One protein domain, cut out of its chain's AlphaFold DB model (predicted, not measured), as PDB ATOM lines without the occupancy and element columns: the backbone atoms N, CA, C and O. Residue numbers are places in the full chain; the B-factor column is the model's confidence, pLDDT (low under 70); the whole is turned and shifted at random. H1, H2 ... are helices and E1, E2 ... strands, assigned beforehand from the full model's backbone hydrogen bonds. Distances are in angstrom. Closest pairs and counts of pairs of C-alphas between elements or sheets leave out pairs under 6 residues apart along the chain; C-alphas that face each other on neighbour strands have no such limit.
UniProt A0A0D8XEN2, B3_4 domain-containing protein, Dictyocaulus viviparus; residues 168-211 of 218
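What this domain is: This is residues 168 to 211 of the 218 residues of the protein "B3_4 domain-containing protein" of Dictyocaulus viviparus (UniProt A0A0D8XEN2). A small antiparallel sheet of three strands, E1, E3 and E2 side by side, sits at one end of an elongated body; H2 covers one face at the E2 edge with its residues 192 to 196, and H1 lies off the sheet towards the other end. Residues 180 to 185, of which 180 to 182 belong to H1, stick out at that far end, and the chain then folds back into H2. The printed part has 44 residues with two named helices and three named strands, in the order E1, H1, H2, E2, E3, and its class is mixed, helices and strands. It is compact, with a radius of gyration of the C-alphas of 10.3 A, and spans 29 by 18 by 16 A.

Where its parts are: The sheet holds E1, residues 168 to 172, 13.0 A long from C-alpha 168 at (-7.403, 31.417, -19.872); E3, residues 206 to 210, 13.3 A long, ending at C-alpha 210 at (-2.818, 34.847, -21.947); and E2, residues 201 to 203, 6.8 A long. H2, residues 188 to 197, is 14.3 A long and begins at C-alpha 188 at (13.467, 22.389, -17.675). H1, residues 175 to 182, is 10.7 A long.

How they stand to each other: E3 is the inner strand, and E1 and E2 are the edge strands. E1 and E3 are antiparallel at 152 degrees, with N 171 and O 207 within hydrogen-bond range at 2.8 A. E2 and E3 form a hairpin, antiparallel at 172 degrees, with N 203 and O 206 at 2.8 A and N 208 and O 201 at 2.9 A. H2 is on the sheet, over E2, and runs along the strands, at 2 degrees to E2 on the local plane. Its height over the sheet is 9.6 A, on a local plane only just fitted, to 6 C-alphas of the sheet. The closest C-alphas of H2 and E2 are those of Ile 196 and Val 202, 6.9 A apart. H1 is not on the sheet and is apart from E2 and E3. H1 and H2 are close but not clearly touching, about perpendicular at 78 degrees, with their closest C-alphas, those of Tyr 175 and Lys 188, 6.4 A apart. E1, H1 H2 and E2 make a split strand-helix-strand unit, two strands running the same way with E3 between them, and its crossover is right-handed. In H1 and H2 every O i to N i+4 pair is within hydrogen-bond range.

The domain as a whole: The two C-alphas farthest apart are those of Arg 185 and Gln 211, at 29.9 A, while the first and last printed C-alphas are 4.6 A apart. The printed part has no cut, and its four links between named elements are tight. The mean pLDDT of the printed part is 87.7, and no printed residue is under 70.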
ATOM      1  N   GLY A 168      -6.242  32.200 -19.441       76.06
ATOM      2  CA  GLY A 168      -7.403  31.417 -19.872       76.06
ATOM      3  C   GLY A 168      -7.051  29.954 -20.104       76.06
ATOM      4  O   GLY A 168      -7.324  29.103 -19.255       76.06
ATOM      5  N   THR A 169      -6.434  29.671 -21.252       83.00
ATOM      6  CA  THR A 169      -6.148  28.305 -21.702       83.00
ATOM      7  C   THR A 169      -5.102  27.649 -20.810       83.00
ATOM      8  O   THR A 169      -3.963  28.109 -20.706       83.00
ATOM      9  N   ARG A 170      -5.498  26.554 -20.160       89.50
ATOM     10  CA  ARG A 170      -4.593  25.661 -19.440       89.50
ATOM     11  C   ARG A 170      -4.005  24.671 -20.436       89.50
ATOM     12  O   ARG A 170      -4.752  23.966 -21.095       89.50
ATOM     13  N   ILE A 171      -2.686  24.555 -20.444       89.94
ATOM     14  CA  ILE A 171      -1.950  23.591 -21.256       89.94
ATOM     15  C   ILE A 171      -1.238  22.652 -20.302       89.94
ATOM     16  O   ILE A 171      -0.509  23.093 -19.404       89.94
ATOM     17  N   LYS A 172      -1.449  21.351 -20.478       87.50
ATOM     18  CA  LYS A 172      -0.663  20.356 -19.757       87.50
ATOM     19  C   LYS A 172       0.766  20.407 -20.296       87.50
ATOM     20  O   LYS A 172       0.988  20.221 -21.483       87.50
ATOM     21  N   VAL A 173       1.728  20.679 -19.419       82.06
ATOM     22  CA  VAL A 173       3.145  20.751 -19.795       82.06
ATOM     23  C   VAL A 173       3.847  19.522 -19.243       82.06
ATOM     24  O   VAL A 173       4.000  19.393 -18.030       82.06
ATOM     25  N   SER A 174       4.267  18.631 -20.140       86.62
ATOM     26  CA  SER A 174       5.236  17.572 -19.856       86.62
ATOM     27  C   SER A 174       6.574  18.000 -20.442       86.62
ATOM     28  O   SER A 174       6.701  18.205 -21.647       86.62
ATOM     29  N   TYR A 175       7.570  18.191 -19.581       83.12
ATOM     30  CA  TYR A 175       8.901  18.581 -20.041       83.12
ATOM     31  C   TYR A 175       9.534  17.489 -20.902       83.12
ATOM     32  O   TYR A 175      10.198  17.813 -21.879       83.12
ATOM     33  N   ASP A 176       9.295  16.224 -20.564       85.31
ATOM     34  CA  ASP A 176       9.862  15.095 -21.294       85.31
ATOM     35  C   ASP A 176       9.234  14.996 -22.694       85.31
ATOM     36  O   ASP A 176       9.957  14.825 -23.673       85.31
ATOM     37  N   ASP A 177       7.923  15.243 -22.819       87.44
ATOM     38  CA  ASP A 177       7.238  15.294 -24.122       87.44
ATOM     39  C   ASP A 177       7.798  16.425 -24.992       87.44
ATOM     40  O   ASP A 177       8.012  16.238 -26.188       87.44
ATOM     41  N   ILE A 178       8.089  17.588 -24.395       85.62
ATOM     42  CA  ILE A 178       8.700  18.717 -25.109       85.62
ATOM     43  C   ILE A 178      10.091  18.337 -25.621       85.62
ATOM     44  O   ILE A 178      10.373  18.578 -26.791       85.62
ATOM     45  N   VAL A 179      10.949  17.737 -24.787       86.81
ATOM     46  CA  VAL A 179      12.300  17.317 -25.205       86.81
ATOM     47  C   VAL A 179      12.230  16.275 -26.324       86.81
ATOM     48  O   VAL A 179      12.965  16.383 -27.306       86.81
ATOM     49  N   ASN A 180      11.317  15.308 -26.207       89.19
ATOM     50  CA  ASN A 180      11.111  14.280 -27.225       89.19
ATOM     51  C   ASN A 180      10.610  14.870 -28.550       89.19
ATOM     52  O   ASN A 180      11.032  14.423 -29.612       89.19
ATOM     53  N   PHE A 181       9.743  15.883 -28.497       89.00
ATOM     54  CA  PHE A 181       9.188  16.524 -29.688       89.00
ATOM     55  C   PHE A 181      10.201  17.414 -30.420       89.00
ATOM     56  O   PHE A 181      10.298  17.358 -31.642       89.00
ATOM     57  N   ILE A 182      10.960  18.245 -29.695       87.50
ATOM     58  CA  ILE A 182      11.893  19.206 -30.310       87.50
ATOM     59  C   ILE A 182      13.182  18.554 -30.831       87.50
ATOM     60  O   ILE A 182      13.873  19.153 -31.651       87.50
ATOM     61  N   GLY A 183      13.539  17.359 -30.343       83.50
ATOM     62  CA  GLY A 183      14.674  16.577 -30.845       83.50
ATOM     63  C   GLY A 183      16.068  17.070 -30.430       83.50
ATOM     64  O   GLY A 183      17.068  16.558 -30.927       83.50
ATOM     65  N   PHE A 184      16.171  18.035 -29.509       85.88
ATOM     66  CA  PHE A 184      17.443  18.491 -28.939       85.88
ATOM     67  C   PHE A 184      17.363  18.669 -27.422       85.88
ATOM     68  O   PHE A 184      16.291  18.805 -26.829       85.88
ATOM     69  N   ARG A 185      18.530  18.668 -26.767       85.00
ATOM     70  CA  ARG A 185      18.618  18.833 -25.312       85.00
ATOM     71  C   ARG A 185      18.319  20.282 -24.925       85.00
ATOM     72  O   ARG A 185      19.108  21.173 -25.216       85.00
ATOM     73  N   ILE A 186      17.221  20.486 -24.205       89.88
ATOM     74  CA  ILE A 186      16.883  21.736 -23.517       89.88
ATOM     75  C   ILE A 186      16.597  21.430 -22.046       89.88
ATOM     76  O   ILE A 186      16.029  20.389 -21.706       89.88
ATOM     77  N   THR A 187      16.986  22.322 -21.141       90.94
ATOM     78  CA  THR A 187      16.730  22.121 -19.712       90.94
ATOM     79  C   THR A 187      15.312  22.548 -19.326       90.94
ATOM     80  O   THR A 187      14.737  23.480 -19.891       90.94
ATOM     81  N   LYS A 188      14.756  21.949 -18.260       88.75
ATOM     82  CA  LYS A 188      13.467  22.389 -17.675       88.75
ATOM     83  C   LYS A 188      13.479  23.882 -17.312       88.75
ATOM     84  O   LYS A 188      12.463  24.565 -17.434       88.75
ATOM     85  N   ARG A 189      14.641  24.400 -16.889       90.81
ATOM     86  CA  ARG A 189      14.849  25.818 -16.561       90.81
ATOM     87  C   ARG A 189      14.691  26.713 -17.790       90.81
ATOM     88  O   ARG A 189      14.029  27.742 -17.692       90.81
ATOM     89  N   GLU A 190      15.271  26.325 -18.921       91.50
ATOM     90  CA  GLU A 190      15.160  27.066 -20.183       91.50
ATOM     91  C   GLU A 190      13.740  27.027 -20.740       91.50
ATOM     92  O   GLU A 190      13.209  28.081 -21.076       91.50
ATOM     93  N   ILE A 191      13.079  25.863 -20.726       89.81
ATOM     94  CA  ILE A 191      11.664  25.755 -21.120       89.81
ATOM     95  C   ILE A 191      10.812  26.723 -20.289       89.81
ATOM     96  O   ILE A 191      10.048  27.518 -20.834       89.81
ATOM     97  N   LYS A 192      10.974  26.710 -18.958       91.56
ATOM     98  CA  LYS A 192      10.246  27.621 -18.067       91.56
ATOM     99  C   LYS A 192      10.559  29.088 -18.367       91.56
ATOM    100  O   LYS A 192       9.637  29.898 -18.388       91.56
ATOM    101  N   LYS A 193      11.832  29.435 -18.590       94.50
ATOM    102  CA  LYS A 193      12.253  30.804 -18.927       94.50
ATOM    103  C   LYS A 193      11.585  31.282 -20.219       94.50
ATOM    104  O   LYS A 193      11.041  32.379 -20.225       94.50
ATOM    105  N   ASN A 194      11.567  30.445 -21.253       91.75
ATOM    106  CA  ASN A 194      10.971  30.773 -22.547       91.75
ATOM    107  C   ASN A 194       9.445  30.929 -22.454       91.75
ATOM    108  O   ASN A 194       8.878  31.870 -23.003       91.75
ATOM    109  N   LEU A 195       8.767  30.054 -21.705       91.44
ATOM    110  CA  LEU A 195       7.330  30.195 -21.453       91.44
ATOM    111  C   LEU A 195       7.016  31.500 -20.706       91.44
ATOM    112  O   LEU A 195       6.081  32.204 -21.070       91.44
ATOM    113  N   ILE A 196       7.814  31.859 -19.698       92.56
ATOM    114  CA  ILE A 196       7.643  33.124 -18.968       92.56
ATOM    115  C   ILE A 196       7.922  34.332 -19.872       92.56
ATOM    116  O   ILE A 196       7.178  35.305 -19.800       92.56
ATOM    117  N   SER A 197       8.940  34.292 -20.739       91.94
ATOM    118  CA  SER A 197       9.210  35.397 -21.675       91.94
ATOM    119  C   SER A 197       8.119  35.564 -22.733       91.94
ATOM    120  O   SER A 197       7.926  36.663 -23.236       91.94
ATOM    121  N   LEU A 198       7.384  34.492 -23.041       88.88
ATOM    122  CA  LEU A 198       6.165  34.524 -23.856       88.88
ATOM    123  C   LEU A 198       4.906  34.864 -23.036       88.88
ATOM    124  O   LEU A 198       3.788  34.680 -23.516       88.88
ATOM    125  N   ASP A 199       5.090  35.332 -21.798       87.75
ATOM    126  CA  ASP A 199       4.049  35.792 -20.881       87.75
ATOM    127  C   ASP A 199       3.049  34.700 -20.452       87.75
ATOM    128  O   ASP A 199       1.876  34.956 -20.173       87.75
ATOM    129  N   PHE A 200       3.510  33.449 -20.363       91.25
ATOM    130  CA  PHE A 200       2.742  32.378 -19.736       91.25
ATOM    131  C   PHE A 200       2.909  32.410 -18.222       91.25
ATOM    132  O   PHE A 200       4.009  32.537 -17.676       91.25
ATOM    133  N   LYS A 201       1.818  32.122 -17.518       92.56
ATOM    134  CA  LYS A 201       1.890  31.753 -16.106       92.56
ATOM    135  C   LYS A 201       2.243  30.275 -16.007       92.56
ATOM    136  O   LYS A 201       1.431  29.419 -16.341       92.56
ATOM    137  N   VAL A 202       3.441  29.960 -15.522       92.06
ATOM    138  CA  VAL A 202       3.915  28.570 -15.406       92.06
ATOM    139  C   VAL A 202       3.699  28.027 -13.989       92.06
ATOM    140  O   VAL A 202       4.014  28.678 -12.987       92.06
ATOM    141  N   ARG A 203       3.165  26.810 -13.902       88.31
ATOM    142  CA  ARG A 203       3.035  25.973 -12.700       88.31
ATOM    143  C   ARG A 203       3.758  24.638 -12.937       88.31
ATOM    144  O   ARG A 203       4.020  24.298 -14.087       88.31
ATOM    145  N   PRO A 204       4.075  23.855 -11.889       82.88
ATOM    146  CA  PRO A 204       4.769  22.574 -12.061       82.88
ATOM    147  C   PRO A 204       4.065  21.595 -13.012       82.88
ATOM    148  O   PRO A 204       4.731  20.817 -13.680       82.88
ATOM    149  N   TRP A 205       2.733  21.659 -13.083       80.50
ATOM    150  CA  TRP A 205       1.877  20.720 -13.817       80.50
ATOM    151  C   TRP A 205       1.185  21.320 -15.054       80.50
ATOM    152  O   TRP A 205       0.464  20.611 -15.757       80.50
ATOM    153  N   ALA A 206       1.342  22.622 -15.309       90.06
ATOM    154  CA  ALA A 206       0.722  23.293 -16.450       90.06
ATOM    155  C   ALA A 206       1.356  24.652 -16.740       90.06
ATOM    156  O   ALA A 206       1.892  25.311 -15.849       90.06
ATOM    157  N   ALA A 207       1.175  25.117 -17.968       91.88
ATOM    158  CA  ALA A 207       1.305  26.520 -18.314       91.88
ATOM    159  C   ALA A 207      -0.071  27.086 -18.660       91.88
ATOM    160  O   ALA A 207      -0.949  26.374 -19.146       91.88
ATOM    161  N   PHE A 208      -0.257  28.368 -18.386       91.50
ATOM    162  CA  PHE A 208      -1.474  29.083 -18.727       91.50
ATOM    163  C   PHE A 208      -1.110  30.220 -19.667       91.50
ATOM    164  O   PHE A 208      -0.308  31.083 -19.296       91.50
ATOM    165  N   SER A 209      -1.673  30.205 -20.870       88.69
ATOM    166  CA  SER A 209      -1.484  31.292 -21.824       88.69
ATOM    167  C   SER A 209      -2.350  32.494 -21.448       88.69
ATOM    168  O   SER A 209      -3.353  32.389 -20.725       88.69
ATOM    169  N   ARG A 210      -1.953  33.667 -21.943       80.44
ATOM    170  CA  ARG A 210      -2.818  34.847 -21.947       80.44
ATOM    171  C   ARG A 210      -4.097  34.542 -22.722       80.44
ATOM    172  O   ARG A 210      -4.048  33.889 -23.759       80.44
ATOM    173  N   GLN A 211      -5.231  35.057 -22.251       72.69
ATOM    174  CA  GLN A 211      -6.532  34.789 -22.877       72.69
ATOM    175  C   GLN A 211      -6.602  35.249 -24.349       72.69
ATOM    176  O   GLN A 211      -7.359  34.675 -25.124       72.69
TER     177      GLN A 211